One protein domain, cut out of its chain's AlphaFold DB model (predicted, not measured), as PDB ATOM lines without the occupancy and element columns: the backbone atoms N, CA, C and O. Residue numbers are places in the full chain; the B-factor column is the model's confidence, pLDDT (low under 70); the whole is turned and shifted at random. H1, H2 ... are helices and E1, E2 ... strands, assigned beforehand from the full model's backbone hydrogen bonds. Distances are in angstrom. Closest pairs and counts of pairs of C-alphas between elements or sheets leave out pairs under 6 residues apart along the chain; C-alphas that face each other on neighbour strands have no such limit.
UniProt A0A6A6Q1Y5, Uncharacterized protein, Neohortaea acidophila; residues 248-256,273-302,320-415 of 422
ATOM      1  N   ALA A 248      -7.257 -14.451 -18.509       93.75
ATOM      2  CA  ALA A 248      -7.752 -13.655 -17.393       93.75
ATOM      3  C   ALA A 248      -9.269 -13.759 -17.207       93.75
ATOM      4  O   ALA A 248     -10.036 -13.692 -18.162       93.75
ATOM      5  N   VAL A 249      -9.699 -13.863 -15.951       93.25
ATOM      6  CA  VAL A 249     -11.100 -13.902 -15.526       93.25
ATOM      7  C   VAL A 249     -11.351 -12.763 -14.547       93.25
ATOM      8  O   VAL A 249     -10.633 -12.605 -13.558       93.25
ATOM      9  N   ASN A 250     -12.404 -11.984 -14.785       92.12
ATOM     10  CA  ASN A 250     -12.833 -10.938 -13.866       92.12
ATOM     11  C   ASN A 250     -13.781 -11.500 -12.783       92.12
ATOM     12  O   ASN A 250     -14.936 -11.827 -13.052       92.12
ATOM     13  N   LEU A 251     -13.320 -11.592 -11.536       92.31
ATOM     14  CA  LEU A 251     -14.113 -12.074 -10.395       92.31
ATOM     15  C   LEU A 251     -15.052 -11.007  -9.802       92.31
ATOM     16  O   LEU A 251     -15.894 -11.313  -8.945       92.31
ATOM     17  N   SER A 252     -14.922  -9.752 -10.234       85.94
ATOM     18  CA  SER A 252     -15.693  -8.621  -9.708       85.94
ATOM     19  C   SER A 252     -17.204  -8.828  -9.924       85.94
ATOM     20  O   SER A 252     -17.627  -9.254 -11.003       85.94
ATOM     21  N   PRO A 253     -18.070  -8.531  -8.937       75.75
ATOM     22  CA  PRO A 253     -19.516  -8.609  -9.132       75.75
ATOM     23  C   PRO A 253     -19.987  -7.571 -10.166       75.75
ATOM     24  O   PRO A 253     -19.581  -6.409 -10.106       75.75
ATOM     25  N   ILE A 254     -20.876  -7.965 -11.091       68.50
ATOM     26  CA  ILE A 254     -21.465  -7.025 -12.059       68.50
ATOM     27  C   ILE A 254     -22.203  -5.916 -11.299       68.50
ATOM     28  O   ILE A 254     -23.068  -6.207 -10.469       68.50
ATOM     29  N   ARG A 255     -21.945  -4.647 -11.631       62.03
ATOM     30  CA  ARG A 255     -22.761  -3.542 -11.122       62.03
ATOM     31  C   ARG A 255     -24.038  -3.431 -11.948       62.03
ATOM     32  O   ARG A 255     -23.994  -3.219 -13.156       62.03
ATOM     33  N   VAL A 256     -25.192  -3.455 -11.283       52.22
ATOM     34  CA  VAL A 256     -26.495  -3.170 -11.920       52.22
ATOM     35  C   VAL A 256     -26.537  -1.744 -12.508       52.22
ATOM     36  O   VAL A 256     -27.268  -1.480 -13.461       52.22
ATOM     37  N   SER A 273     -22.166 -12.370 -17.092       82.38
ATOM     38  CA  SER A 273     -21.120 -12.168 -16.086       82.38
ATOM     39  C   SER A 273     -19.829 -12.815 -16.579       82.38
ATOM     40  O   SER A 273     -19.892 -13.827 -17.271       82.38
ATOM     41  N   ALA A 274     -18.665 -12.293 -16.196       85.19
ATOM     42  CA  ALA A 274     -17.391 -12.922 -16.551       85.19
ATOM     43  C   ALA A 274     -17.316 -14.387 -16.070       85.19
ATOM     44  O   ALA A 274     -16.857 -15.250 -16.805       85.19
ATOM     45  N   MET A 275     -17.908 -14.709 -14.911       89.94
ATOM     46  CA  MET A 275     -18.092 -16.096 -14.450       89.94
ATOM     47  C   MET A 275     -19.037 -16.931 -15.336       89.94
ATOM     48  O   MET A 275     -18.816 -18.123 -15.525       89.94
ATOM     49  N   GLY A 276     -20.104 -16.336 -15.878       87.81
ATOM     50  CA  GLY A 276     -21.024 -17.003 -16.804       87.81
ATOM     51  C   GLY A 276     -20.407 -17.212 -18.188       87.81
ATOM     52  O   GLY A 276     -20.578 -18.278 -18.773       87.81
ATOM     53  N   ALA A 277     -19.642 -16.229 -18.669       87.50
ATOM     54  CA  ALA A 277     -18.818 -16.341 -19.864       87.50
ATOM     55  C   ALA A 277     -17.764 -17.440 -19.687       87.50
ATOM     56  O   ALA A 277     -17.729 -18.345 -20.511       87.50
ATOM     57  N   LEU A 278     -17.013 -17.441 -18.574       91.25
ATOM     58  CA  LEU A 278     -16.063 -18.503 -18.231       91.25
ATOM     59  C   LEU A 278     -16.726 -19.881 -18.277       91.25
ATOM     60  O   LEU A 278     -16.232 -20.732 -18.997       91.25
ATOM     61  N   ARG A 279     -17.850 -20.101 -17.579       92.31
ATOM     62  CA  ARG A 279     -18.552 -21.404 -17.553       92.31
ATOM     63  C   ARG A 279     -18.954 -21.905 -18.950       92.31
ATOM     64  O   ARG A 279     -18.830 -23.095 -19.231       92.31
ATOM     65  N   ILE A 280     -19.445 -21.021 -19.821       89.38
ATOM     66  CA  ILE A 280     -19.843 -21.371 -21.196       89.38
ATOM     67  C   ILE A 280     -18.602 -21.640 -22.059       89.38
ATOM     68  O   ILE A 280     -18.521 -22.666 -22.733       89.38
ATOM     69  N   TRP A 281     -17.622 -20.741 -21.998       89.56
ATOM     70  CA  TRP A 281     -16.369 -20.805 -22.745       89.56
ATOM     71  C   TRP A 281     -15.540 -22.035 -22.373       89.56
ATOM     72  O   TRP A 281     -15.125 -22.781 -23.252       89.56
ATOM     73  N   SER A 282     -15.362 -22.306 -21.079       91.81
ATOM     74  CA  SER A 282     -14.581 -23.435 -20.577       91.81
ATOM     75  C   SER A 282     -15.197 -24.766 -21.005       91.81
ATOM     76  O   SER A 282     -14.473 -25.657 -21.431       91.81
ATOM     77  N   SER A 283     -16.531 -24.870 -20.987       90.94
ATOM     78  CA  SER A 283     -17.256 -26.051 -21.474       90.94
ATOM     79  C   SER A 283     -17.062 -26.261 -22.984       90.94
ATOM     80  O   SER A 283     -16.788 -27.375 -23.423       90.94
ATOM     81  N   LEU A 284     -17.148 -25.192 -23.788       89.81
ATOM     82  CA  LEU A 284     -16.901 -25.244 -25.236       89.81
ATOM     83  C   LEU A 284     -15.441 -25.607 -25.565       89.81
ATOM     84  O   LEU A 284     -15.173 -26.328 -26.523       89.81
ATOM     85  N   MET A 285     -14.498 -25.107 -24.771       90.94
ATOM     86  CA  MET A 285     -13.066 -25.377 -24.901       90.94
ATOM     87  C   MET A 285     -12.697 -26.808 -24.484       90.94
ATOM     88  O   MET A 285     -11.816 -27.415 -25.090       90.94
ATOM     89  N   GLU A 286     -13.375 -27.362 -23.478       92.44
ATOM     90  CA  GLU A 286     -13.203 -28.744 -23.015       92.44
ATOM     91  C   GLU A 286     -13.770 -29.736 -24.042       92.44
ATOM     92  O   GLU A 286     -13.082 -30.678 -24.420       92.44
ATOM     93  N   GLN A 287     -14.948 -29.451 -24.616       91.00
ATOM     94  CA  GLN A 287     -15.532 -30.223 -25.729       91.00
ATOM     95  C   GLN A 287     -14.633 -30.298 -26.975       91.00
ATOM     96  O   GLN A 287     -14.713 -31.263 -27.731       91.00
ATOM     97  N   LYS A 288     -13.783 -29.289 -27.204       89.81
ATOM     98  CA  LYS A 288     -12.811 -29.260 -28.311       89.81
ATOM     99  C   LYS A 288     -11.456 -29.893 -27.963       89.81
ATOM    100  O   LYS A 288     -10.598 -29.977 -28.835       89.81
ATOM    101  N   GLY A 289     -11.235 -30.292 -26.707       90.81
ATOM    102  CA  GLY A 289      -9.938 -30.774 -26.218       90.81
ATOM    103  C   GLY A 289      -8.867 -29.683 -26.068       90.81
ATOM    104  O   GLY A 289      -7.697 -30.001 -25.883       90.81
ATOM    105  N   TRP A 290      -9.235 -28.400 -26.153       91.69
ATOM    106  CA  TRP A 290      -8.290 -27.275 -26.105       91.69
ATOM    107  C   TRP A 290      -8.096 -26.726 -24.688       91.69
ATOM    108  O   TRP A 290      -7.042 -26.178 -24.383       91.69
ATOM    109  N   PHE A 291      -9.088 -26.876 -23.799       93.06
ATOM    110  CA  PHE A 291      -9.037 -26.279 -22.457       93.06
ATOM    111  C   PHE A 291      -7.819 -26.735 -21.636       93.06
ATOM    112  O   PHE A 291      -7.143 -25.914 -21.024       93.06
ATOM    113  N   GLY A 292      -7.498 -28.032 -21.669       92.62
ATOM    114  CA  GLY A 292      -6.374 -28.603 -20.921       92.62
ATOM    115  C   GLY A 292      -4.985 -28.140 -21.391       92.62
ATOM    116  O   GLY A 292      -4.004 -28.312 -20.668       92.62
ATOM    117  N   MET A 293      -4.896 -27.486 -22.556       93.56
ATOM    118  CA  MET A 293      -3.672 -26.830 -23.022       93.56
ATOM    119  C   MET A 293      -3.369 -25.535 -22.246       93.56
ATOM    120  O   MET A 293      -2.226 -25.078 -22.273       93.56
ATOM    121  N   ILE A 294      -4.360 -24.944 -21.561       94.88
ATOM    122  CA  ILE A 294      -4.248 -23.636 -20.902       94.88
ATOM    123  C   ILE A 294      -3.499 -23.750 -19.573       94.88
ATOM    124  O   ILE A 294      -4.020 -24.270 -18.585       94.88
ATOM    125  N   ARG A 295      -2.282 -23.199 -19.531       95.00
ATOM    126  CA  ARG A 295      -1.383 -23.305 -18.365       95.00
ATOM    127  C   ARG A 295      -1.455 -22.115 -17.415       95.00
ATOM    128  O   ARG A 295      -1.352 -22.300 -16.205       95.00
ATOM    129  N   LYS A 296      -1.614 -20.901 -17.946       96.44
ATOM    130  CA  LYS A 296      -1.463 -19.646 -17.196       96.44
ATOM    131  C   LYS A 296      -2.811 -18.953 -17.008       96.44
ATOM    132  O   LYS A 296      -3.435 -18.531 -17.982       96.44
ATOM    133  N   TRP A 297      -3.216 -18.782 -15.755       97.00
ATOM    134  CA  TRP A 297      -4.484 -18.181 -15.355       97.00
ATOM    135  C   TRP A 297      -4.282 -16.947 -14.477       97.00
ATOM    136  O   TRP A 297      -3.426 -16.925 -13.594       97.00
ATOM    137  N   VAL A 298      -5.112 -15.933 -14.704       96.31
ATOM    138  CA  VAL A 298      -5.194 -14.694 -13.927       96.31
ATOM    139  C   VAL A 298      -6.623 -14.516 -13.426       96.31
ATOM    140  O   VAL A 298      -7.561 -14.389 -14.207       96.31
ATOM    141  N   PHE A 299      -6.804 -14.450 -12.114       96.25
ATOM    142  CA  PHE A 299      -8.088 -14.150 -11.488       96.25
ATOM    143  C   PHE A 299      -8.038 -12.732 -10.922       96.25
ATOM    144  O   PHE A 299      -7.456 -12.484  -9.867       96.25
ATOM    145  N   SER A 300      -8.607 -11.786 -11.668       93.62
ATOM    146  CA  SER A 300      -8.584 -10.357 -11.351       93.62
ATOM    147  C   SER A 300      -9.823  -9.965 -10.553       93.62
ATOM    148  O   SER A 300     -10.949 -10.213 -10.986       93.62
ATOM    149  N   TYR A 301      -9.633  -9.336  -9.395       92.19
ATOM    150  CA  TYR A 301     -10.716  -8.844  -8.550       92.19
ATOM    151  C   TYR A 301     -10.551  -7.353  -8.267       92.19
ATOM    152  O   TYR A 301      -9.527  -6.911  -7.748       92.19
ATOM    153  N   ALA A 302     -11.612  -6.591  -8.524       85.38
ATOM    154  CA  ALA A 302     -11.824  -5.270  -7.960       85.38
ATOM    155  C   ALA A 302     -13.173  -5.274  -7.218       85.38
ATOM    156  O   ALA A 302     -14.181  -5.723  -7.776       85.38
ATOM    157  N   GLN A 320      -8.036  -2.301  -2.503       76.50
ATOM    158  CA  GLN A 320      -8.585  -3.628  -2.235       76.50
ATOM    159  C   GLN A 320      -8.428  -4.582  -3.429       76.50
ATOM    160  O   GLN A 320      -8.400  -5.791  -3.210       76.50
ATOM    161  N   ASN A 321      -8.235  -4.055  -4.643       87.56
ATOM    162  CA  ASN A 321      -7.954  -4.813  -5.866       87.56
ATOM    163  C   ASN A 321      -6.818  -5.832  -5.672       87.56
ATOM    164  O   ASN A 321      -5.797  -5.488  -5.079       87.56
ATOM    165  N   PHE A 322      -6.967  -7.038  -6.220       91.75
ATOM    166  CA  PHE A 322      -5.903  -8.042  -6.318       91.75
ATOM    167  C   PHE A 322      -5.974  -8.803  -7.645       91.75
ATOM    168  O   PHE A 322      -6.988  -8.793  -8.343       91.75
ATOM    169  N   VAL A 323      -4.889  -9.500  -7.961       93.94
ATOM    170  CA  VAL A 323      -4.796 -10.494  -9.028       93.94
ATOM    171  C   VAL A 323      -4.196 -11.763  -8.434       93.94
ATOM    172  O   VAL A 323      -3.109 -11.707  -7.876       93.94
ATOM    173  N   VAL A 324      -4.870 -12.905  -8.557       96.50
ATOM    174  CA  VAL A 324      -4.229 -14.209  -8.319       96.50
ATOM    175  C   VAL A 324      -3.695 -14.722  -9.648       96.50
ATOM    176  O   VAL A 324      -4.461 -14.844 -10.602       96.50
ATOM    177  N   PHE A 325      -2.406 -15.035  -9.707       96.69
ATOM    178  CA  PHE A 325      -1.792 -15.747 -10.824       96.69
ATOM    179  C   PHE A 325      -1.629 -17.224 -10.461       96.69
ATOM    180  O   PHE A 325      -1.193 -17.550  -9.356       96.69
ATOM    181  N   VAL A 326      -1.988 -18.114 -11.388       97.50
ATOM    182  CA  VAL A 326      -1.797 -19.564 -11.264       97.50
ATOM    183  C   VAL A 326      -1.177 -20.092 -12.554       97.50
ATOM    184  O   VAL A 326      -1.709 -19.872 -13.641       97.50
ATOM    185  N   ASN A 327      -0.052 -20.792 -12.441       96.56
ATOM    186  CA  ASN A 327       0.691 -21.347 -13.572       96.56
ATOM    187  C   ASN A 327       0.856 -22.860 -13.399       96.56
ATOM    188  O   ASN A 327       1.736 -23.308 -12.659       96.56
ATOM    189  N   PHE A 328      -0.001 -23.624 -14.074       95.69
ATOM    190  CA  PHE A 328      -0.005 -25.083 -14.074       95.69
ATOM    191  C   PHE A 328       1.086 -25.628 -15.005       95.69
ATOM    192  O   PHE A 328       1.073 -25.406 -16.218       95.69
ATOM    193  N   LYS A 329       2.030 -26.376 -14.436       93.06
ATOM    194  CA  LYS A 329       3.158 -26.991 -15.135       93.06
ATOM    195  C   LYS A 329       3.022 -28.519 -15.081       93.06
ATOM    196  O   LYS A 329       3.010 -29.066 -13.973       93.06
ATOM    197  N   PRO A 330       2.960 -29.217 -16.229       89.19
ATOM    198  CA  PRO A 330       3.084 -30.668 -16.241       89.19
ATOM    199  C   PRO A 330       4.518 -31.047 -15.849       89.19
ATOM    200  O   PRO A 330       5.483 -30.568 -16.448       89.19
ATOM    201  N   GLU A 331       4.656 -31.893 -14.838       84.69
ATOM    202  CA  GLU A 331       5.926 -32.448 -14.380       84.69
ATOM    203  C   GLU A 331       6.145 -33.799 -15.077       84.69
ATOM    204  O   GLU A 331       5.387 -34.752 -14.894       84.69
ATOM    205  N   GLN A 332       7.183 -33.890 -15.913       75.75
ATOM    206  CA  GLN A 332       7.600 -35.164 -16.498       75.75
ATOM    207  C   GLN A 332       8.417 -35.954 -15.473       75.75
ATOM    208  O   GLN A 332       9.635 -35.797 -15.371       75.75
ATOM    209  N   ARG A 333       7.743 -36.827 -14.718       73.38
ATOM    210  CA  ARG A 333       8.420 -37.897 -13.978       73.38
ATOM    211  C   ARG A 333       8.887 -38.984 -14.939       73.38
ATOM    212  O   ARG A 333       8.326 -39.164 -16.017       73.38
ATOM    213  N   LYS A 334       9.929 -39.713 -14.532       74.44
ATOM    214  CA  LYS A 334      10.476 -40.839 -15.308       74.44
ATOM    215  C   LYS A 334       9.502 -42.017 -15.383       74.44
ATOM    216  O   LYS A 334       9.559 -42.789 -16.329       74.44
ATOM    217  N   ASP A 335       8.597 -42.111 -14.415       73.88
ATOM    218  CA  ASP A 335       7.705 -43.249 -14.183       73.88
ATOM    219  C   ASP A 335       6.380 -43.130 -14.972       73.88
ATOM    220  O   ASP A 335       5.321 -43.495 -14.463       73.88
ATOM    221  N   GLU A 336       6.445 -42.529 -16.172       67.31
ATOM    222  CA  GLU A 336       5.389 -42.241 -17.178       67.31
ATOM    223  C   GLU A 336       4.137 -41.458 -16.717       67.31
ATOM    224  O   GLU A 336       3.439 -40.835 -17.523       67.31
ATOM    225  N   SER A 337       3.873 -41.411 -15.416       72.94
ATOM    226  CA  SER A 337       2.806 -40.643 -14.787       72.94
ATOM    227  C   SER A 337       3.074 -39.138 -14.890       72.94
ATOM    228  O   SER A 337       3.970 -38.584 -14.252       72.94
ATOM    229  N   LYS A 338       2.253 -38.452 -15.696       73.12
ATOM    230  CA  LYS A 338       2.208 -36.985 -15.772       73.12
ATOM    231  C   LYS A 338       1.642 -36.414 -14.467       73.12
ATOM    232  O   LYS A 338       0.429 -36.248 -14.341       73.12
ATOM    233  N   THR A 339       2.502 -36.105 -13.503       85.81
ATOM    234  CA  THR A 339       2.117 -35.287 -12.348       85.81
ATOM    235  C   THR A 339       1.939 -33.829 -12.773       85.81
ATOM    236  O   THR A 339       2.502 -33.368 -13.768       85.81
ATOM    237  N   TRP A 340       1.131 -33.083 -12.024       90.44
ATOM    238  CA  TRP A 340       0.945 -31.648 -12.222       90.44
ATOM    239  C   TRP A 340       1.479 -30.881 -11.015       90.44
ATOM    240  O   TRP A 340       1.389 -31.334  -9.877       90.44
ATOM    241  N   SER A 341       2.044 -29.710 -11.281       93.56
ATOM    242  CA  SER A 341       2.509 -28.758 -10.274       93.56
ATOM    243  C   SER A 341       1.966 -27.369 -10.603       93.56
ATOM    244  O   SER A 341       1.672 -27.074 -11.763       93.56
ATOM    245  N   ALA A 342       1.837 -26.500  -9.603       95.56
ATOM    246  CA  ALA A 342       1.393 -25.125  -9.803       95.56
ATOM    247  C   ALA A 342       2.331 -24.139  -9.109       95.56
ATOM    248  O   ALA A 342       2.808 -24.388  -8.005       95.56
ATOM    249  N   VAL A 343       2.550 -22.991  -9.751       95.81
ATOM    250  CA  VAL A 343       3.018 -21.776  -9.073       95.81
ATOM    251  C   VAL A 343       1.794 -20.900  -8.819       95.81
ATOM    252  O   VAL A 343       0.984 -20.722  -9.729       95.81
ATOM    253  N   VAL A 344       1.649 -20.394  -7.593       96.25
ATOM    254  CA  VAL A 344       0.495 -19.606  -7.134       96.25
ATOM    255  C   VAL A 344       1.006 -18.319  -6.499       96.25
ATOM    256  O   VAL A 344       1.821 -18.366  -5.581       96.25
ATOM    257  N   GLU A 345       0.538 -17.172  -6.985       94.81
ATOM    258  CA  GLU A 345       1.059 -15.861  -6.590       94.81
ATOM    259  C   GLU A 345      -0.083 -14.853  -6.407       94.81
ATOM    260  O   GLU A 345      -1.007 -14.795  -7.223       94.81
ATOM    261  N   VAL A 346      -0.022 -14.030  -5.354       94.25
ATOM    262  CA  VAL A 346      -1.039 -13.005  -5.061       94.25
ATOM    263  C   VAL A 346      -0.452 -11.611  -5.284       94.25
ATOM    264  O   VAL A 346       0.465 -11.163  -4.595       94.25
ATOM    265  N   HIS A 347      -1.005 -10.907  -6.266       92.25
ATOM    266  CA  HIS A 347      -0.473  -9.664  -6.814       92.25
ATOM    267  C   HIS A 347      -1.377  -8.460  -6.541       92.25
ATOM    268  O   HIS A 347      -2.603  -8.557  -6.567       92.25
ATOM    269  N   ARG A 348      -0.779  -7.279  -6.331       87.88
ATOM    270  CA  ARG A 348      -1.515  -6.015  -6.130       87.88
ATOM    271  C   ARG A 348      -2.162  -5.493  -7.421       87.88
ATOM    272  O   ARG A 348      -3.207  -4.849  -7.360       87.88
ATOM    273  N   ARG A 349      -1.541  -5.722  -8.586       86.19
ATOM    274  CA  ARG A 349      -1.976  -5.203  -9.898       86.19
ATOM    275  C   ARG A 349      -1.675  -6.204 -11.017       86.19
ATOM    276  O   ARG A 349      -0.721  -6.965 -10.923       86.19
ATOM    277  N   ALA A 350      -2.445  -6.141 -12.107       85.44
ATOM    278  CA  ALA A 350      -2.242  -6.955 -13.314       85.44
ATOM    279  C   ALA A 350      -0.813  -6.855 -13.872       85.44
ATOM    280  O   ALA A 350      -0.200  -7.865 -14.197       85.44
ATOM    281  N   ASN A 351      -0.266  -5.641 -13.912       85.19
ATOM    282  CA  ASN A 351       1.057  -5.345 -14.456       85.19
ATOM    283  C   ASN A 351       2.212  -6.043 -13.715       85.19
ATOM    284  O   ASN A 351       3.302  -6.117 -14.260       85.19
ATOM    285  N   CYS A 352       1.993  -6.560 -12.502       86.00
ATOM    286  CA  CYS A 352       2.984  -7.367 -11.784       86.00
ATOM    287  C   CYS A 352       3.159  -8.778 -12.386       86.00
ATOM    288  O   CYS A 352       4.130  -9.457 -12.072       86.00
ATOM    289  N   VAL A 353       2.221  -9.209 -13.241       87.50
ATOM    290  CA  VAL A 353       2.165 -10.537 -13.882       87.50
ATOM    291  C   VAL A 353       2.468 -10.465 -15.391       87.50
ATOM    292  O   VAL A 353       2.786 -11.478 -16.007       87.50
ATOM    293  N   ILE A 354       2.369  -9.278 -16.000       85.94
ATOM    294  CA  ILE A 354       2.594  -9.044 -17.438       85.94
ATOM    295  C   ILE A 354       4.110  -8.922 -17.691       85.94
ATOM    296  O   ILE A 354       4.693  -7.921 -17.268       85.94
ATOM    297  N   PRO A 355       4.775  -9.871 -18.383       77.00
ATOM    298  CA  PRO A 355       6.241  -9.880 -18.480       77.00
ATOM    299  C   PRO A 355       6.833  -8.664 -19.203       77.00
ATOM    300  O   PRO A 355       7.933  -8.230 -18.869       77.00
ATOM    301  N   ALA A 356       6.105  -8.098 -20.170       80.69
ATOM    302  CA  ALA A 356       6.528  -6.921 -20.929       80.69
ATOM    303  C   ALA A 356       6.238  -5.577 -20.223       80.69
ATOM    304  O   ALA A 356       6.605  -4.518 -20.729       80.69
ATOM    305  N   ALA A 357       5.629  -5.573 -19.030       76.94
ATOM    306  CA  ALA A 357       5.284  -4.349 -18.303       76.94
ATOM    307  C   ALA A 357       6.492  -3.716 -17.572       76.94
ATOM    308  O   ALA A 357       6.451  -3.504 -16.361       76.94
ATOM    309  N   VAL A 358       7.549  -3.355 -18.318       59.00
ATOM    310  CA  VAL A 358       8.860  -2.853 -17.833       59.00
ATOM    311  C   VAL A 358       8.754  -1.769 -16.744       59.00
ATOM    312  O   VAL A 358       9.572  -1.710 -15.830       59.00
ATOM    313  N   ASN A 359       7.720  -0.926 -16.808       58.50
ATOM    314  CA  ASN A 359       7.493   0.187 -15.880       58.50
ATOM    315  C   ASN A 359       6.873  -0.218 -14.525       58.50
ATOM    316  O   ASN A 359       6.629   0.641 -13.680       58.50
ATOM    317  N   CYS A 360       6.566  -1.497 -14.306       57.75
ATOM    318  CA  CYS A 360       6.070  -2.015 -13.033       57.75
ATOM    319  C   CYS A 360       7.174  -2.827 -12.356       57.75
ATOM    320  O   CYS A 360       7.331  -4.019 -12.599       57.75
ATOM    321  N   GLY A 361       7.954  -2.137 -11.516       57.12
ATOM    322  CA  GLY A 361       9.102  -2.713 -10.817       57.12
ATOM    323  C   GLY A 361       8.753  -4.001 -10.070       57.12
ATOM    324  O   GLY A 361       7.671  -4.112  -9.487       57.12
ATOM    325  N   GLN A 362       9.691  -4.953 -10.101       67.44
ATOM    326  CA  GLN A 362       9.546  -6.305  -9.554       67.44
ATOM    327  C   GLN A 362       8.870  -6.280  -8.184       67.44
ATOM    328  O   GLN A 362       9.344  -5.607  -7.267       67.44
ATOM    329  N   CYS A 363       7.763  -6.999  -8.031       81.25
ATOM    330  CA  CYS A 363       7.098  -7.104  -6.746       81.25
ATOM    331  C   CYS A 363       7.661  -8.275  -5.934       81.25
ATOM    332  O   CYS A 363       7.854  -9.375  -6.448       81.25
ATOM    333  N   ILE A 364       7.858  -8.055  -4.639       84.44
ATOM    334  CA  ILE A 364       8.166  -9.104  -3.675       84.44
ATOM    335  C   ILE A 364       6.871  -9.888  -3.447       84.44
ATOM    336  O   ILE A 364       5.976  -9.445  -2.720       84.44
ATOM    337  N   VAL A 365       6.745 -11.019  -4.142       86.69
ATOM    338  CA  VAL A 365       5.617 -11.949  -4.021       86.69
ATOM    339  C   VAL A 365       5.642 -12.592  -2.634       86.69
ATOM    340  O   VAL A 365       6.680 -13.071  -2.180       86.69
ATOM    341  N   ARG A 366       4.495 -12.589  -1.949       88.06
ATOM    342  CA  ARG A 366       4.307 -13.297  -0.677       88.06
ATOM    343  C   ARG A 366       3.914 -14.749  -0.933       88.06
ATOM    344  O   ARG A 366       3.355 -15.062  -1.983       88.06
ATOM    345  N   ALA A 367       4.167 -15.621   0.040       89.81
ATOM    346  CA  ALA A 367       3.614 -16.970   0.016       89.81
ATOM    347  C   ALA A 367       2.079 -16.891  -0.057       89.81
ATOM    348  O   ALA A 367       1.456 -16.211   0.755       89.81
ATOM    349  N   ALA A 368       1.472 -17.566  -1.033       93.38
ATOM    350  CA  ALA A 368       0.020 -17.631  -1.136       93.38
ATOM    351  C   ALA A 368      -0.571 -18.332   0.108       93.38
ATOM    352  O   ALA A 368       0.028 -19.299   0.592       93.38
ATOM    353  N   PRO A 369      -1.730 -17.883   0.631       95.50
ATOM    354  CA  PRO A 369      -2.310 -18.448   1.848       95.50
ATOM    355  C   PRO A 369      -2.683 -19.922   1.664       95.50
ATOM    356  O   PRO A 369      -3.082 -20.347   0.578       95.50
ATOM    357  N   GLU A 370      -2.592 -20.704   2.743       96.38
ATOM    358  CA  GLU A 370      -2.730 -22.169   2.726       96.38
ATOM    359  C   GLU A 370      -3.991 -22.650   1.989       96.38
ATOM    360  O   GLU A 370      -3.919 -23.550   1.152       96.38
ATOM    361  N   TRP A 371      -5.137 -22.005   2.228       97.12
ATOM    362  CA  TRP A 371      -6.398 -22.372   1.582       97.12
ATOM    363  C   TRP A 371      -6.386 -22.177   0.064       97.12
ATOM    364  O   TRP A 371      -7.076 -22.910  -0.642       97.12
ATOM    365  N   LEU A 372      -5.631 -21.198  -0.443       97.19
ATOM    366  CA  LEU A 372      -5.531 -20.922  -1.872       97.19
ATOM    367  C   LEU A 372      -4.640 -21.967  -2.539       97.19
ATOM    368  O   LEU A 372      -5.015 -22.502  -3.580       97.19
ATOM    369  N   ASN A 373      -3.527 -22.331  -1.896       96.88
ATOM    370  CA  ASN A 373      -2.710 -23.462  -2.331       96.88
ATOM    371  C   ASN A 373      -3.552 -24.743  -2.354       96.88
ATOM    372  O   ASN A 373      -3.586 -25.427  -3.371       96.88
ATOM    373  N   LYS A 374      -4.313 -25.018  -1.284       97.19
ATOM    374  CA  LYS A 374      -5.215 -26.174  -1.210       97.19
ATOM    375  C   LYS A 374      -6.254 -26.179  -2.337       97.19
ATOM    376  O   LYS A 374      -6.405 -27.198  -2.995       97.19
ATOM    377  N   ALA A 375      -6.913 -25.054  -2.610       97.44
ATOM    378  CA  ALA A 375      -7.886 -24.948  -3.701       97.44
ATOM    379  C   ALA A 375      -7.254 -25.157  -5.094       97.44
ATOM    380  O   ALA A 375      -7.920 -25.642  -6.007       97.44
ATOM    381  N   VAL A 376      -5.971 -24.813  -5.269       97.12
ATOM    382  CA  VAL A 376      -5.216 -25.092  -6.501       97.12
ATOM    383  C   VAL A 376      -4.774 -26.561  -6.573       97.12
ATOM    384  O   VAL A 376      -4.847 -27.141  -7.654       97.12
ATOM    385  N   PHE A 377      -4.398 -27.197  -5.457       95.12
ATOM    386  CA  PHE A 377      -4.156 -28.647  -5.401       95.12
ATOM    387  C   PHE A 377      -5.433 -29.439  -5.717       95.12
ATOM    388  O   PHE A 377      -5.422 -30.228  -6.654       95.12
ATOM    389  N   GLU A 378      -6.562 -29.128  -5.072       95.25
ATOM    390  CA  GLU A 378      -7.875 -29.732  -5.366       95.25
ATOM    391  C   GLU A 378      -8.288 -29.545  -6.846       95.25
ATOM    392  O   GLU A 378      -8.956 -30.401  -7.431       95.25
ATOM    393  N   ALA A 379      -7.862 -28.451  -7.492       94.69
ATOM    394  CA  ALA A 379      -8.070 -28.235  -8.925       94.69
ATOM    395  C   ALA A 379      -7.150 -29.095  -9.822       94.69
ATOM    396  O   ALA A 379      -7.571 -29.466 -10.925       94.69
ATOM    397  N   MET A 380      -5.934 -29.422  -9.362       94.50
ATOM    398  CA  MET A 380      -4.973 -30.310 -10.035       94.50
ATOM    399  C   MET A 380      -5.248 -31.799  -9.802       94.50
ATOM    400  O   MET A 380      -5.001 -32.584 -10.710       94.50
ATOM    401  N   ASP A 381      -5.802 -32.201  -8.658       89.94
ATOM    402  CA  ASP A 381      -6.158 -33.604  -8.377       89.94
ATOM    403  C   ASP A 381      -7.215 -34.136  -9.364       89.94
ATOM    404  O   ASP A 381      -7.289 -35.330  -9.652       89.94
ATOM    405  N   GLY A 382      -8.025 -33.234  -9.930       83.12
ATOM    406  CA  GLY A 382      -8.955 -33.530 -11.019       83.12
ATOM    407  C   GLY A 382      -8.342 -33.515 -12.426       83.12
ATOM    408  O   GLY A 382      -9.081 -33.730 -13.390       83.12
ATOM    409  N   ALA A 383      -7.048 -33.224 -12.589       87.94
ATOM    410  CA  ALA A 383      -6.371 -33.173 -13.886       87.94
ATOM    411  C   ALA A 383      -6.070 -34.574 -14.442       87.94
ATOM    412  O   ALA A 383      -6.082 -35.572 -13.727       87.94
ATOM    413  N   ASP A 384      -5.807 -34.656 -15.743       85.75
ATOM    414  CA  ASP A 384      -5.385 -35.897 -16.399       85.75
ATOM    415  C   ASP A 384      -4.289 -35.640 -17.450       85.75
ATOM    416  O   ASP A 384      -3.637 -34.590 -17.465       85.75
ATOM    417  N   ALA A 385      -4.047 -36.622 -18.322       81.75
ATOM    418  CA  ALA A 385      -3.033 -36.540 -19.365       81.75
ATOM    419  C   ALA A 385      -3.319 -35.484 -20.452       81.75
ATOM    420  O   ALA A 385      -2.385 -35.151 -21.192       81.75
ATOM    421  N   GLY A 386      -4.560 -34.990 -20.548       81.12
ATOM    422  CA  GLY A 386      -5.008 -33.905 -21.421       81.12
ATOM    423  C   GLY A 386      -5.001 -32.521 -20.761       81.12
ATOM    424  O   GLY A 386      -4.897 -31.531 -21.481       81.12
ATOM    425  N   GLY A 387      -5.048 -32.429 -19.424       89.69
ATOM    426  CA  GLY A 387      -4.817 -31.181 -18.684       89.69
ATOM    427  C   GLY A 387      -5.686 -30.962 -17.444       89.69
ATOM    428  O   GLY A 387      -6.329 -31.879 -16.932       89.69
ATOM    429  N   ILE A 388      -5.702 -29.713 -16.966       93.94
ATOM    430  CA  ILE A 388      -6.632 -29.244 -15.927       93.94
ATOM    431  C   ILE A 388      -8.048 -29.193 -16.516       93.94
ATOM    432  O   ILE A 388      -8.236 -28.685 -17.621       93.94
ATOM    433  N   LYS A 389      -9.057 -29.679 -15.785       95.31
ATOM    434  CA  LYS A 389     -10.457 -29.690 -16.250       95.31
ATOM    435  C   LYS A 389     -11.137 -28.323 -16.115       95.31
ATOM    436  O   LYS A 389     -10.892 -27.580 -15.162       95.31
ATOM    437  N   ALA A 390     -12.068 -28.023 -17.017       95.12
ATOM    438  CA  ALA A 390     -12.836 -26.776 -17.036       95.12
ATOM    439  C   ALA A 390     -13.611 -26.552 -15.736       95.12
ATOM    440  O   ALA A 390     -13.603 -25.453 -15.174       95.12
ATOM    441  N   LYS A 391     -14.233 -27.616 -15.214       96.50
ATOM    442  CA  LYS A 391     -14.944 -27.587 -13.931       96.50
ATOM    443  C   LYS A 391     -14.025 -27.184 -12.770       96.50
ATOM    444  O   LYS A 391     -14.446 -26.382 -11.943       96.50
ATOM    445  N   SER A 392     -12.781 -27.672 -12.737       96.62
ATOM    446  CA  SER A 392     -11.803 -27.333 -11.693       96.62
ATOM    447  C   SER A 392     -11.480 -25.839 -11.675       96.62
ATOM    448  O   SER A 392     -11.509 -25.216 -10.616       96.62
ATOM    449  N   VAL A 393     -11.239 -25.233 -12.845       96.75
ATOM    450  CA  VAL A 393     -10.937 -23.793 -12.956       96.75
ATOM    451  C   VAL A 393     -12.149 -22.927 -12.599       96.75
ATOM    452  O   VAL A 393     -11.993 -21.901 -11.936       96.75
ATOM    453  N   VAL A 394     -13.365 -23.346 -12.969       96.56
ATOM    454  CA  VAL A 394     -14.606 -22.673 -12.544       96.56
ATOM    455  C   VAL A 394     -14.764 -22.725 -11.021       96.56
ATOM    456  O   VAL A 394     -15.001 -21.687 -10.406       96.56
ATOM    457  N   THR A 395     -14.583 -23.891 -10.392       97.19
ATOM    458  CA  THR A 395     -14.640 -24.030  -8.926       97.19
ATOM    459  C   THR A 395     -13.565 -23.188  -8.234       97.19
ATOM    460  O   THR A 395     -13.884 -22.464  -7.295       97.19
ATOM    461  N   LEU A 396     -12.323 -23.199  -8.730       97.44
ATOM    462  CA  LEU A 396     -11.231 -22.370  -8.211       97.44
ATOM    463  C   LEU A 396     -11.574 -20.872  -8.278       97.44
ATOM    464  O   LEU A 396     -11.443 -20.164  -7.279       97.44
ATOM    465  N   ALA A 397     -12.085 -20.393  -9.415       96.81
ATOM    466  CA  ALA A 397     -12.530 -19.011  -9.580       96.81
ATOM    467  C   ALA A 397     -13.673 -18.636  -8.614       96.81
ATOM    468  O   ALA A 397     -13.708 -17.519  -8.098       96.81
ATOM    469  N   GLU A 398     -14.594 -19.561  -8.330       96.31
ATOM    470  CA  GLU A 398     -15.689 -19.351  -7.371       96.31
ATOM    471  C   GLU A 398     -15.190 -19.319  -5.914       96.31
ATOM    472  O   GLU A 398     -15.627 -18.453  -5.153       96.31
ATOM    473  N   THR A 399     -14.211 -20.155  -5.552       97.00
ATOM    474  CA  THR A 399     -13.550 -20.157  -4.232       97.00
ATOM    475  C   THR A 399     -12.698 -18.904  -3.998       97.00
ATOM    476  O   THR A 399     -12.802 -18.278  -2.943       97.00
ATOM    477  N   ILE A 400     -11.907 -18.464  -4.986       96.25
ATOM    478  CA  ILE A 400     -11.154 -17.196  -4.902       96.25
ATOM    479  C   ILE A 400     -12.123 -16.014  -4.746       96.25
ATOM    480  O   ILE A 400     -11.872 -15.087  -3.975       96.25
ATOM    481  N   ARG A 401     -13.260 -16.044  -5.453       93.88
ATOM    482  CA  ARG A 401     -14.267 -14.978  -5.421       93.88
ATOM    483  C   ARG A 401     -15.043 -14.912  -4.104       93.88
ATOM    484  O   ARG A 401     -15.379 -13.807  -3.681       93.88
ATOM    485  N   SER A 402     -15.341 -16.044  -3.466       94.25
ATOM    486  CA  SER A 402     -16.025 -16.067  -2.164       94.25
ATOM    487  C   SER A 402     -15.107 -15.625  -1.019       94.25
ATOM    488  O   SER A 402     -15.563 -14.928  -0.115       94.25
ATOM    489  N   ARG A 403     -13.807 -15.938  -1.103       94.69
ATOM    490  CA  ARG A 403     -12.771 -15.588  -0.109       94.69
ATOM    491  C   ARG A 403     -11.968 -14.326  -0.456       94.69
ATOM    492  O   ARG A 403     -10.930 -14.045   0.140       94.69
ATOM    493  N   ALA A 404     -12.469 -13.511  -1.388       91.81
ATOM    494  CA  ALA A 404     -11.796 -12.315  -1.903       91.81
ATOM    495  C   ALA A 404     -11.412 -11.276  -0.825       91.81
ATOM    496  O   ALA A 404     -10.475 -10.505  -1.018       91.81
ATOM    497  N   ALA A 405     -12.108 -11.253   0.317       89.50
ATOM    498  CA  ALA A 405     -11.767 -10.376   1.437       89.50
ATOM    499  C   ALA A 405     -10.424 -10.743   2.103       89.50
ATOM    500  O   ALA A 405      -9.717  -9.851   2.560       89.50
ATOM    501  N   GLU A 406     -10.054 -12.026   2.121       91.81
ATOM    502  CA  GLU A 406      -8.827 -12.527   2.758       91.81
ATOM    503  C   GLU A 406      -7.584 -12.204   1.912       91.81
ATOM    504  O   GLU A 406      -6.542 -11.822   2.434       91.81
ATOM    505  N   LEU A 407      -7.717 -12.235   0.581       90.62
ATOM    506  CA  LEU A 407      -6.651 -11.867  -0.365       90.62
ATOM    507  C   LEU A 407      -6.380 -10.353  -0.436       90.62
ATOM    508  O   LEU A 407      -5.536  -9.897  -1.212       90.62
ATOM    509  N   LYS A 408      -7.085  -9.542   0.366       81.56
ATOM    510  CA  LYS A 408      -6.889  -8.091   0.432       81.56
ATOM    511  C   LYS A 408      -5.485  -7.719   0.910       81.56
ATOM    512  O   LYS A 408      -4.958  -6.719   0.419       81.56
ATOM    513  N   ASP A 409      -4.921  -8.483   1.842       81.25
ATOM    514  CA  ASP A 409      -3.714  -8.105   2.585       81.25
ATOM    515  C   ASP A 409      -2.507  -9.027   2.310       81.25
ATOM    516  O   ASP A 409      -1.376  -8.659   2.621       81.25
ATOM    517  N   GLU A 410      -2.713 -10.143   1.599       82.00
ATOM    518  CA  GLU A 410      -1.665 -11.085   1.147       82.00
ATOM    519  C   GLU A 410      -0.968 -10.692  -0.167       82.00
ATOM    520  O   GLU A 410      -0.344 -11.506  -0.846       82.00
ATOM    521  N   LYS A 411      -1.075  -9.425  -0.567       81.19
ATOM    522  CA  LYS A 411      -0.542  -8.940  -1.846       81.19
ATOM    523  C   LYS A 411       0.973  -8.809  -1.827       81.19
ATOM    524  O   LYS A 411       1.577  -8.438  -0.819       81.19
ATOM    525  N   CYS A 412       1.562  -8.993  -3.003       82.12
ATOM    526  CA  CYS A 412       2.936  -8.613  -3.276       82.12
ATOM    527  C   CYS A 412       3.218  -7.133  -2.928       82.12
ATOM    528  O   CYS A 412       2.376  -6.245  -3.112       82.12
ATOM    529  N   VAL A 413       4.424  -6.875  -2.422       82.12
ATOM    530  CA  VAL A 413       4.917  -5.538  -2.053       82.12
ATOM    531  C   VAL A 413       5.810  -5.013  -3.182       82.12
ATOM    532  O   VAL A 413       6.485  -5.801  -3.839       82.12
ATOM    533  N   GLY A 414       5.834  -3.706  -3.453       76.62
ATOM    534  CA  GLY A 414       6.789  -3.144  -4.420       76.62
ATOM    535  C   GLY A 414       8.225  -3.243  -3.891       76.62
ATOM    536  O   GLY A 414       8.450  -2.948  -2.722       76.62
ATOM    537  N   SER A 415       9.192  -3.650  -4.722       65.25
ATOM    538  CA  SER A 415      10.599  -3.788  -4.291       65.25
ATOM    539  C   SER A 415      11.276  -2.472  -3.907       65.25
ATOM    540  O   SER A 415      12.200  -2.479  -3.098       65.25
TER     541      SER A 415
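What this domain is: This is residues 248 to 256, 273 to 302 and 320 to 415 of the 422 residues of an uncharacterized protein of Neohortaea acidophila (UniProt A0A6A6Q1Y5). A four-stranded twisted sheet has two helices, H2 and H3, side by side over one face, and a third helix, H1, packs alongside H3 at the E1 edge and only grazes the sheet. At the other edge E3 and E4 make a long hairpin that runs on well past E2, while the long unnamed stretches at residues 348 to 369 and 403 to 415 gather near the opposite end of that hairpin. The printed part has 135 residues, with three named helices and four named strands in the order E1, H1, E2, E3, E4, H2, H3. The sheet is mixed, in the order E1, E2, E3, E4, and the class is mixed, helices and strands. The whole is compact, with a radius of gyration of the C-alphas of 15.2 A, and rounded, with spans of 41 by 41 by 29 A.

How they stand to each other: Strand E1, residues 248 to 250, is an edge strand and runs parallel to E2, residues 296 to 301, at 20 degrees; N 249 and O 298 are 2.8 A apart, within hydrogen-bond range. Helix H1, residues 274 to 287, only grazes the sheet with residues 274 to 278; the closest C-alphas of H1 and E1 are those of Ala 274 and Asn 250, 5.6 A apart. E2 is antiparallel to E3, residues 322 to 332, at 163 degrees, with N 299 and O 324 2.8 A apart. E3 and E4, residues 338 to 347, form a hairpin, antiparallel at 161 degrees; N 323 and O 347 at one end and N 331 and O 339 towards the other are each 2.8 A apart. From edge to edge the strands' lines turn by 52 degrees. Helix H2, residues 370 to 381, lies over E4 at a height over the sheet of 8.8 A; on the local plane it stands at 31 degrees to E4, only just slantwise to the strands. The closest C-alphas of H2 and E4 are those of Met 380 and Trp 340, 6.4 A apart. Helix H3, residues 390 to 402, lies over E2 on the same face as H2, at a height of 10.2 A; on the local plane it stands at 28 degrees to E2, only just along the strands. These are two layers, helices on one face of a sheet. H2 and H3 form a helical hairpin: they touch, closest at the C-alphas of Ala 379 and Ser 392, 4.7 A apart, at a shallow tilt of 13 degrees, opposite ways. H3 also touches H1, closest at the C-alphas of Ala 390 and Ser 282, 5.2 A apart, at a shallow tilt of 17 degrees, opposite ways. H1 and H2 are apart. In H1, H2 and H3 every O i to N i+4 pair is within hydrogen-bond range.

Where its parts are: E1 begins at C-alpha 248, (-7.752, -13.655, -17.393), and measures 6.8 A from first to last C-alpha. H1 measures 19.7 A and E2 16.6 A. E3, the longest strand, measures 32.0 A and ends at C-alpha 332, (7.600, -35.164, -16.498). E4 measures 28.9 A and H2 16.3 A. H3 measures 18.6 A and ends at C-alpha 402, (-16.025, -16.067, -2.164).

The domain as a whole: The two C-alphas farthest apart are those of Val 256 and Lys 334, at 52.9 A. Residues 257 to 272 are not printed, with C-alphas 256 and 273 11.3 A apart across the cut; residues 303 to 319 are not printed, with C-alphas 302 and 320 6.8 A apart. The link from E4 to H2 is long, 22 residues; in it residues 363 to 364 pair antiparallel with residues 413 to 414. The mean pLDDT of the printed part is 87.8, and it is under 70 at residues 254 to 256, 336, 358 to 362 and 415.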